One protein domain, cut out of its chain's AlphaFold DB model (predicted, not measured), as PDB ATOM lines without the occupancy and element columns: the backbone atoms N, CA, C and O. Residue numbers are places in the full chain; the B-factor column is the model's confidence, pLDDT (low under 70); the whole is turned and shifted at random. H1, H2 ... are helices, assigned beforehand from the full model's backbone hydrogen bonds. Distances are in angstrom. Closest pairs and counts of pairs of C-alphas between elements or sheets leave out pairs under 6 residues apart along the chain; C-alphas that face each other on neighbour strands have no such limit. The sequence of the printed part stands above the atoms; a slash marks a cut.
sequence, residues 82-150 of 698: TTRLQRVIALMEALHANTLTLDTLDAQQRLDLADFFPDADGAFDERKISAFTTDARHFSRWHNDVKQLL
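Overview. This is residues 82 to 150 of the 698 residues of an uncharacterized protein of Candidatus Fukatsuia symbiotica (UniProt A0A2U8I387). Two long helices, H1 and H4, stand side by side and run opposite ways, and two short helices, H2 and H3, are set crosswise to them. H2 packs across H1, while H3 makes a corner with the start of H4 and packs on the last residues of H1. The printed part has 69 residues, with four named helices in the order H1, H2, H3, H4 and no named strand; its class is all helix. It is compact, with a radius of gyration of the C-alphas of 11.1 A, and its rounded outline spans 26 by 24 by 23 A.

Arrangement. H1, residues 82 to 96, is the hub and touches the three other helices. H2, residues 107 to 114, touches H1 about perpendicular, at 86 degrees; their closest C-alphas, those of Val 88 and Leu 113, are 6.1 A apart. H3, residues 126 to 134, touches H1 with residues 92 to 96 of H1 alone. Their closest C-alphas, those of His 96 and Thr 133, are 4.6 A apart, and the two helices run the same way at a steep tilt of 69 degrees, only just short of about perpendicular. H2 and H3 are near each other, with no C-alphas within 8 A but 5 pairs within 10 A. H4, residues 136 to 150, touches H1 at a shallow tilt of 14 degrees, opposite ways; their closest C-alphas, those of Thr 82 and Leu 150, are 6.2 A apart. H3 and H4 touch only at the corner by their link, about perpendicular at 78 degrees, with residues 138 to 142 of H4 alone; the closest C-alphas are those of Phe 132 and Phe 139, at 4.8 A. H2 and H4 are apart. The helix packing is mostly crossed, but only just: of 3 pairs that touch, the corner of H3 and H4 left out, 1 is at a shallow tilt. In H1, H2, H3 and H4 every O i to N i+4 pair is within hydrogen-bond range.

Along the chain. H1 begins at C-alpha 82, at (-53.978, 27.658, -26.980), and measures 21.1 A from first to last C-alpha. H2 measures 10.5 A, and its C-alpha 107 is at (-56.886, 31.171, -46.372). H3 measures 11.9 A. H4 measures 20.7 A and ends at C-alpha 150, at (-49.546, 23.830, -24.993).

Size, cuts and confidence. The two C-alphas farthest apart, those of Asp 103 and Gln 148, are 29.0 A apart. The printed part has no cut. The link from H1 to H2 is short, that from H2 to H3 is long with 11 residues, and that from H3 to H4 is tight. The mean pLDDT of the printed part is 82.0; it is under 70 at residue 122, residues 136 to 138, residues 140 to 141 and residues 144 to 145.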
ATOM      1  N   THR A  82     -53.544  29.065 -27.060       85.38
ATOM      2  CA  THR A  82     -53.978  27.658 -26.980       85.38
ATOM      3  C   THR A  82     -54.681  27.213 -28.257       85.38
ATOM      4  O   THR A  82     -54.370  26.160 -28.812       85.38
ATOM      5  N   THR A  83     -55.617  28.030 -28.743       86.94
ATOM      6  CA  THR A  83     -56.410  27.728 -29.939       86.94
ATOM      7  C   THR A  83     -55.512  27.692 -31.174       86.94
ATOM      8  O   THR A  83     -55.610  26.761 -31.974       86.94
ATOM      9  N   ARG A  84     -54.589  28.655 -31.303       89.44
ATOM     10  CA  ARG A  84     -53.605  28.684 -32.399       89.44
ATOM     11  C   ARG A  84     -52.699  27.447 -32.390       89.44
ATOM     12  O   ARG A  84     -52.542  26.801 -33.422       89.44
ATOM     13  N   LEU A  85     -52.182  27.055 -31.221       88.31
ATOM     14  CA  LEU A  85     -51.359  25.851 -31.041       88.31
ATOM     15  C   LEU A  85     -52.109  24.572 -31.443       88.31
ATOM     16  O   LEU A  85     -51.570  23.729 -32.156       88.31
ATOM     17  N   GLN A  86     -53.363  24.419 -31.014       86.31
ATOM     18  CA  GLN A  86     -54.173  23.245 -31.357       86.31
ATOM     19  C   GLN A  86     -54.422  23.141 -32.866       86.31
ATOM     20  O   GLN A  86     -54.295  22.054 -33.434       86.31
ATOM     21  N   ARG A  87     -54.725  24.267 -33.527       89.31
ATOM     22  CA  ARG A  87     -54.924  24.308 -34.981       89.31
ATOM     23  C   ARG A  87     -53.645  23.966 -35.739       89.31
ATOM     24  O   ARG A  87     -53.685  23.094 -36.606       89.31
ATOM     25  N   VAL A  88     -52.506  24.570 -35.386       91.62
ATOM     26  CA  VAL A  88     -51.241  24.303 -36.092       91.62
ATOM     27  C   VAL A  88     -50.770  22.858 -35.899       91.62
ATOM     28  O   VAL A  88     -50.284  22.250 -36.853       91.62
ATOM     29  N   ILE A  89     -50.972  22.261 -34.712       86.06
ATOM     30  CA  ILE A  89     -50.700  20.832 -34.475       86.06
ATOM     31  C   ILE A  89     -51.526  19.974 -35.437       86.06
ATOM     32  O   ILE A  89     -50.960  19.124 -36.124       86.06
ATOM     33  N   ALA A  90     -52.840  20.208 -35.517       85.88
ATOM     34  CA  ALA A  90     -53.732  19.430 -36.373       85.88
ATOM     35  C   ALA A  90     -53.359  19.550 -37.862       85.88
ATOM     36  O   ALA A  90     -53.315  18.541 -38.569       85.88
ATOM     37  N   LEU A  91     -53.031  20.760 -38.327       90.62
ATOM     38  CA  LEU A  91     -52.607  21.001 -39.709       90.62
ATOM     39  C   LEU A  91     -51.296  20.283 -40.031       90.62
ATOM     40  O   LEU A  91     -51.222  19.540 -41.009       90.62
ATOM     41  N   MET A  92     -50.277  20.442 -39.190       87.12
ATOM     42  CA  MET A  92     -48.976  19.810 -39.403       87.12
ATOM     43  C   MET A  92     -49.061  18.282 -39.320       87.12
ATOM     44  O   MET A  92     -48.409  17.594 -40.106       87.12
ATOM     45  N   GLU A  93     -49.890  17.727 -38.429       83.69
ATOM     46  CA  GLU A  93     -50.166  16.287 -38.384       83.69
ATOM     47  C   GLU A  93     -50.862  15.784 -39.656       83.69
ATOM     48  O   GLU A  93     -50.502  14.716 -40.156       83.69
ATOM     49  N   ALA A  94     -51.827  16.536 -40.196       82.12
ATOM     50  CA  ALA A  94     -52.527  16.185 -41.430       82.12
ATOM     51  C   ALA A  94     -51.605  16.250 -42.661       82.12
ATOM     52  O   ALA A  94     -51.643  15.353 -43.506       82.12
ATOM     53  N   LEU A  95     -50.734  17.262 -42.725       85.75
ATOM     54  CA  LEU A  95     -49.707  17.391 -43.761       85.75
ATOM     55  C   LEU A  95     -48.678  16.255 -43.667       85.75
ATOM     56  O   LEU A  95     -48.398  15.594 -44.660       85.75
ATOM     57  N   HIS A  96     -48.166  15.953 -42.468       81.25
ATOM     58  CA  HIS A  96     -47.237  14.834 -42.255       81.25
ATOM     59  C   HIS A  96     -47.867  13.467 -42.580       81.25
ATOM     60  O   HIS A  96     -47.186  12.525 -42.986       81.25
ATOM     61  N   ALA A  97     -49.183  13.342 -42.399       76.44
ATOM     62  CA  ALA A  97     -49.948  12.150 -42.735       76.44
ATOM     63  C   ALA A  97     -50.299  12.023 -44.223       76.44
ATOM     64  O   ALA A  97     -50.859  10.995 -44.603       76.44
ATOM     65  N   ASN A  98     -50.004  13.043 -45.037       82.69
ATOM     66  CA  ASN A  98     -50.470  13.183 -46.418       82.69
ATOM     67  C   ASN A  98     -52.004  13.100 -46.561       82.69
ATOM     68  O   ASN A  98     -52.508  12.696 -47.605       82.69
ATOM     69  N   THR A  99     -52.759  13.450 -45.514       81.50
ATOM     70  CA  THR A  99     -54.226  13.597 -45.588       81.50
ATOM     71  C   THR A  99     -54.642  15.005 -46.008       81.50
ATOM     72  O   THR A  99     -55.799  15.224 -46.346       81.50
ATOM     73  N   LEU A 100     -53.699  15.948 -45.962       86.31
ATOM     74  CA  LEU A 100     -53.809  17.328 -46.420       86.31
ATOM     75  C   LEU A 100     -52.553  17.658 -47.236       86.31
ATOM     76  O   LEU A 100     -51.493  17.076 -46.989       86.31
ATOM     77  N   THR A 101     -52.652  18.590 -48.180       88.12
ATOM     78  CA  THR A 101     -51.528  19.043 -49.016       88.12
ATOM     79  C   THR A 101     -51.446  20.571 -49.016       88.12
ATOM     80  O   THR A 101     -52.442  21.246 -48.780       88.12
ATOM     81  N   LEU A 102     -50.258  21.142 -49.252       87.56
ATOM     82  CA  LEU A 102     -50.054  22.599 -49.150       87.56
ATOM     83  C   LEU A 102     -50.886  23.401 -50.168       87.56
ATOM     84  O   LEU A 102     -51.349  24.500 -49.870       87.56
ATOM     85  N   ASP A 103     -51.124  22.835 -51.349       87.94
ATOM     86  CA  ASP A 103     -51.931  23.424 -52.419       87.94
ATOM     87  C   ASP A 103     -53.431  23.465 -52.095       87.94
ATOM     88  O   ASP A 103     -54.144  24.322 -52.615       87.94
ATOM     89  N   THR A 104     -53.906  22.590 -51.201       88.88
ATOM     90  CA  THR A 104     -55.321  22.497 -50.807       88.88
ATOM     91  C   THR A 104     -55.671  23.329 -49.572       88.88
ATOM     92  O   THR A 104     -56.831  23.341 -49.160       88.88
ATOM     93  N   LEU A 105     -54.700  24.053 -49.003       90.12
ATOM     94  CA  LEU A 105     -54.907  24.881 -47.816       90.12
ATOM     95  C   LEU A 105     -55.780  26.105 -48.108       90.12
ATOM     96  O   LEU A 105     -55.473  26.896 -49.010       90.12
ATOM     97  N   ASP A 106     -56.805  26.306 -47.280       91.81
ATOM     98  CA  ASP A 106     -57.623  27.519 -47.303       91.81
ATOM     99  C   ASP A 106     -56.886  28.738 -46.706       91.81
ATOM    100  O   ASP A 106     -55.782  28.641 -46.161       91.81
ATOM    101  N   ALA A 107     -57.493  29.924 -46.830       89.12
ATOM    102  CA  ALA A 107     -56.886  31.171 -46.372       89.12
ATOM    103  C   ALA A 107     -56.610  31.192 -44.856       89.12
ATOM    104  O   ALA A 107     -55.575  31.706 -44.439       89.12
ATOM    105  N   GLN A 108     -57.491  30.612 -44.035       88.56
ATOM    106  CA  GLN A 108     -57.309  30.574 -42.583       88.56
ATOM    107  C   GLN A 108     -56.205  29.590 -42.193       88.56
ATOM    108  O   GLN A 108     -55.373  29.908 -41.350       88.56
ATOM    109  N   GLN A 109     -56.148  28.421 -42.831       91.50
ATOM    110  CA  GLN A 109     -55.105  27.423 -42.589       91.50
ATOM    111  C   GLN A 109     -53.714  27.953 -42.956       91.50
ATOM    112  O   GLN A 109     -52.741  27.694 -42.247       91.50
ATOM    113  N   ARG A 110     -53.617  28.733 -44.040       90.12
ATOM    114  CA  ARG A 110     -52.378  29.427 -44.425       90.12
ATOM    115  C   ARG A 110     -51.961  30.460 -43.380       90.12
ATOM    116  O   ARG A 110     -50.782  30.512 -43.044       90.12
ATOM    117  N   LEU A 111     -52.905  31.236 -42.843       88.25
ATOM    118  CA  LEU A 111     -52.636  32.194 -41.763       88.25
ATOM    119  C   LEU A 111     -52.175  31.494 -40.477       88.25
ATOM    120  O   LEU A 111     -51.181  31.908 -39.883       88.25
ATOM    121  N   ASP A 112     -52.845  30.410 -40.080       89.25
ATOM    122  CA  ASP A 112     -52.490  29.632 -38.886       89.25
ATOM    123  C   ASP A 112     -51.075  29.029 -39.004       89.25
ATOM    124  O   ASP A 112     -50.333  28.980 -38.023       89.25
ATOM    125  N   LEU A 113     -50.669  28.590 -40.202       91.06
ATOM    126  CA  LEU A 113     -49.314  28.089 -40.447       91.06
ATOM    127  C   LEU A 113     -48.275  29.216 -40.539       91.06
ATOM    128  O   LEU A 113     -47.182  29.056 -40.000       91.06
ATOM    129  N   ALA A 114     -48.599  30.354 -41.161       90.88
ATOM    130  CA  ALA A 114     -47.701  31.511 -41.249       90.88
ATOM    131  C   ALA A 114     -47.333  32.075 -39.865       90.88
ATOM    132  O   ALA A 114     -46.216  32.535 -39.666       90.88
ATOM    133  N   ASP A 115     -48.226  31.965 -38.878       90.00
ATOM    134  CA  ASP A 115     -47.963  32.378 -37.492       90.00
ATOM    135  C   ASP A 115     -46.802  31.600 -36.825       90.00
ATOM    136  O   ASP A 115     -46.115  32.127 -35.945       90.00
ATOM    137  N   PHE A 116     -46.554  30.354 -37.247       89.56
ATOM    138  CA  PHE A 116     -45.483  29.487 -36.724       89.56
ATOM    139  C   PHE A 116     -44.326  29.272 -37.708       89.56
ATOM    140  O   PHE A 116     -43.226  28.895 -37.297       89.56
ATOM    141  N   PHE A 117     -44.565  29.496 -38.999       90.75
ATOM    142  CA  PHE A 117     -43.600  29.307 -40.076       90.75
ATOM    143  C   PHE A 117     -43.601  30.507 -41.035       90.75
ATOM    144  O   PHE A 117     -43.913  30.334 -42.218       90.75
ATOM    145  N   PRO A 118     -43.265  31.716 -40.550       89.50
ATOM    146  CA  PRO A 118     -43.181  32.874 -41.417       89.50
ATOM    147  C   PRO A 118     -41.931  32.801 -42.306       89.50
ATOM    148  O   PRO A 118     -40.887  32.277 -41.895       89.50
ATOM    149  N   ASP A 119     -42.036  33.340 -43.514       83.69
ATOM    150  CA  ASP A 119     -40.899  33.733 -44.338       83.69
ATOM    151  C   ASP A 119     -40.386  35.131 -43.934       83.69
ATOM    152  O   ASP A 119     -40.829  35.723 -42.947       83.69
ATOM    153  N   ALA A 120     -39.416  35.664 -44.684       79.62
ATOM    154  CA  ALA A 120     -38.817  36.969 -44.397       79.62
ATOM    155  C   ALA A 120     -39.817  38.139 -44.473       79.62
ATOM    156  O   ALA A 120     -39.607  39.153 -43.809       79.62
ATOM    157  N   ASP A 121     -40.901  37.985 -45.236       77.44
ATOM    158  CA  ASP A 121     -41.951  38.988 -45.411       77.44
ATOM    159  C   ASP A 121     -43.129  38.761 -44.440       77.44
ATOM    160  O   ASP A 121     -44.130  39.482 -44.476       77.44
ATOM    161  N   GLY A 122     -43.023  37.768 -43.544       69.12
ATOM    162  CA  GLY A 122     -44.085  37.374 -42.618       69.12
ATOM    163  C   GLY A 122     -45.212  36.576 -43.277       69.12
ATOM    164  O   GLY A 122     -46.244  36.338 -42.646       69.12
ATOM    165  N   ALA A 123     -45.033  36.172 -44.536       77.38
ATOM    166  CA  ALA A 123     -45.932  35.284 -45.249       77.38
ATOM    167  C   ALA A 123     -45.578  33.815 -44.965       77.38
ATOM    168  O   ALA A 123     -44.729  33.485 -44.148       77.38
ATOM    169  N   PHE A 124     -46.306  32.900 -45.581       81.38
ATOM    170  CA  PHE A 124     -46.254  31.468 -45.306       81.38
ATOM    171  C   PHE A 124     -45.041  30.776 -45.971       81.38
ATOM    172  O   PHE A 124     -44.980  30.701 -47.199       81.38
ATOM    173  N   ASP A 125     -44.108  30.207 -45.189       86.19
ATOM    174  CA  ASP A 125     -42.917  29.510 -45.716       86.19
ATOM    175  C   ASP A 125     -43.190  28.029 -46.057       86.19
ATOM    176  O   ASP A 125     -42.990  27.105 -45.255       86.19
ATOM    177  N   GLU A 126     -43.591  27.788 -47.308       86.25
ATOM    178  CA  GLU A 126     -43.829  26.446 -47.859       86.25
ATOM    179  C   GLU A 126     -42.613  25.517 -47.773       86.25
ATOM    180  O   GLU A 126     -42.759  24.304 -47.568       86.25
ATOM    181  N   ARG A 127     -41.398  26.057 -47.930       84.56
ATOM    182  CA  ARG A 127     -40.169  25.252 -47.949       84.56
ATOM    183  C   ARG A 127     -39.856  24.740 -46.554       84.56
ATOM    184  O   ARG A 127     -39.537  23.559 -46.396       84.56
ATOM    185  N   LYS A 128     -39.972  25.606 -45.545       83.00
ATOM    186  CA  LYS A 128     -39.779  25.251 -44.134       83.00
ATOM    187  C   LYS A 128     -40.797  24.194 -43.723       83.00
ATOM    188  O   LYS A 128     -40.392  23.143 -43.233       83.00
ATOM    189  N   ILE A 129     -42.081  24.393 -44.016       86.62
ATOM    190  CA  ILE A 129     -43.130  23.417 -43.684       86.62
ATOM    191  C   ILE A 129     -42.878  22.073 -44.367       86.62
ATOM    192  O   ILE A 129     -42.909  21.042 -43.698       86.62
ATOM    193  N   SER A 130     -42.544  22.074 -45.660       83.38
ATOM    194  CA  SER A 130     -42.206  20.848 -46.397       83.38
ATOM    195  C   SER A 130     -41.027  20.103 -45.765       83.38
ATOM    196  O   SER A 130     -41.058  18.879 -45.643       83.38
ATOM    197  N   ALA A 131     -39.993  20.814 -45.305       79.88
ATOM    198  CA  ALA A 131     -38.860  20.203 -44.612       79.88
ATOM    199  C   ALA A 131     -39.261  19.581 -43.260       79.88
ATOM    200  O   ALA A 131     -38.765  18.508 -42.905       79.88
ATOM    201  N   PHE A 132     -40.175  20.221 -42.522       76.56
ATOM    202  CA  PHE A 132     -40.700  19.687 -41.265       76.56
ATOM    203  C   PHE A 132     -41.605  18.475 -41.480       76.56
ATOM    204  O   PHE A 132     -41.507  17.526 -40.712       76.56
ATOM    205  N   THR A 133     -42.460  18.463 -42.503       75.19
ATOM    206  CA  THR A 133     -43.440  17.384 -42.718       75.19
ATOM    207  C   THR A 133     -42.844  16.160 -43.412       75.19
ATOM    208  O   THR A 133     -43.329  15.049 -43.190       75.19
ATOM    209  N   THR A 134     -41.769  16.316 -44.191       74.62
ATOM    210  CA  THR A 134     -41.111  15.204 -44.905       74.62
ATOM    211  C   THR A 134     -40.018  14.501 -44.091       74.62
ATOM    212  O   THR A 134     -39.855  13.284 -44.217       74.62
ATOM    213  N   ASP A 135     -39.300  15.212 -43.209       75.12
ATOM    214  CA  ASP A 135     -38.343  14.604 -42.274       75.12
ATOM    215  C   ASP A 135     -39.006  14.329 -40.918       75.12
ATOM    216  O   ASP A 135     -39.264  15.235 -40.120       75.12
ATOM    217  N   ALA A 136     -39.196  13.044 -40.613       62.75
ATOM    218  CA  ALA A 136     -39.770  12.589 -39.350       62.75
ATOM    219  C   ALA A 136     -39.069  13.176 -38.110       62.75
ATOM    220  O   ALA A 136     -39.735  13.414 -37.107       62.75
ATOM    221  N   ARG A 137     -37.756  13.446 -38.145       62.72
ATOM    222  CA  ARG A 137     -37.030  14.028 -37.002       62.72
ATOM    223  C   ARG A 137     -37.344  15.507 -36.807       62.72
ATOM    224  O   ARG A 137     -37.465  15.950 -35.667       62.72
ATOM    225  N   HIS A 138     -37.460  16.273 -37.890       68.00
ATOM    226  CA  HIS A 138     -37.858  17.680 -37.803       68.00
ATOM    227  C   HIS A 138     -39.292  17.796 -37.298       68.00
ATOM    228  O   HIS A 138     -39.513  18.513 -36.325       68.00
ATOM    229  N   PHE A 139     -40.216  17.012 -37.869       71.75
ATOM    230  CA  PHE A 139     -41.595  16.926 -37.394       71.75
ATOM    231  C   PHE A 139     -41.659  16.632 -35.893       71.75
ATOM    232  O   PHE A 139     -42.304  17.355 -35.143       71.75
ATOM    233  N   SER A 140     -40.941  15.592 -35.458       61.59
ATOM    234  CA  SER A 140     -40.961  15.123 -34.071       61.59
ATOM    235  C   SER A 140     -40.498  16.191 -33.084       61.59
ATOM    236  O   SER A 140     -41.143  16.402 -32.062       61.59
ATOM    237  N   ARG A 141     -39.396  16.884 -33.397       65.38
ATOM    238  CA  ARG A 141     -38.861  17.954 -32.542       65.38
ATOM    239  C   ARG A 141     -39.833  19.121 -32.427       65.38
ATOM    240  O   ARG A 141     -40.211  19.477 -31.320       65.38
ATOM    241  N   TRP A 142     -40.301  19.642 -33.559       75.94
ATOM    242  CA  TRP A 142     -41.265  20.743 -33.560       75.94
ATOM    243  C   TRP A 142     -42.561  20.373 -32.834       75.94
ATOM    244  O   TRP A 142     -43.058  21.145 -32.020       75.94
ATOM    245  N   HIS A 143     -43.085  19.170 -33.074       74.50
ATOM    246  CA  HIS A 143     -44.310  18.699 -32.433       74.50
ATOM    247  C   HIS A 143     -44.168  18.621 -30.913       74.50
ATOM    248  O   HIS A 143     -45.087  19.019 -30.197       74.50
ATOM    249  N   ASN A 144     -43.012  18.168 -30.421       65.19
ATOM    250  CA  ASN A 144     -42.708  18.149 -28.993       65.19
ATOM    251  C   ASN A 144     -42.645  19.562 -28.407       65.19
ATOM    252  O   ASN A 144     -43.266  19.807 -27.376       65.19
ATOM    253  N   ASP A 145     -41.961  20.493 -29.075       69.12
ATOM    254  CA  ASP A 145     -41.817  21.870 -28.593       69.12
ATOM    255  C   ASP A 145     -43.178  22.587 -28.523       69.12
ATOM    256  O   ASP A 145     -43.508  23.249 -27.537       69.12
ATOM    257  N   VAL A 146     -44.015  22.409 -29.551       76.75
ATOM    258  CA  VAL A 146     -45.359  23.001 -29.612       76.75
ATOM    259  C   VAL A 146     -46.288  22.362 -28.581       76.75
ATOM    260  O   VAL A 146     -47.039  23.068 -27.904       76.75
ATOM    261  N   LYS A 147     -46.209  21.039 -28.386       73.06
ATOM    262  CA  LYS A 147     -46.930  20.367 -27.300       73.06
ATOM    263  C   LYS A 147     -46.485  20.860 -25.939       73.06
ATOM    264  O   LYS A 147     -47.342  21.097 -25.103       73.06
ATOM    265  N   GLN A 148     -45.189  21.040 -25.710       71.00
ATOM    266  CA  GLN A 148     -44.684  21.569 -24.450       71.00
ATOM    267  C   GLN A 148     -45.250  22.961 -24.172       71.00
ATOM    268  O   GLN A 148     -45.712  23.223 -23.065       71.00
ATOM    269  N   LEU A 149     -45.289  23.830 -25.181       78.38
ATOM    270  CA  LEU A 149     -45.913  25.141 -25.045       78.38
ATOM    271  C   LEU A 149     -47.413  25.038 -24.717       78.38
ATOM    272  O   LEU A 149     -47.913  25.784 -23.878       78.38
ATOM    273  N   LEU A 150     -48.132  24.078 -25.301       79.62
ATOM    274  CA  LEU A 150     -49.546  23.830 -24.993       79.62
ATOM    275  C   LEU A 150     -49.782  23.424 -23.519       79.62
ATOM    276  O   LEU A 150     -50.863  23.660 -22.980       79.62
TER     277      LEU A 150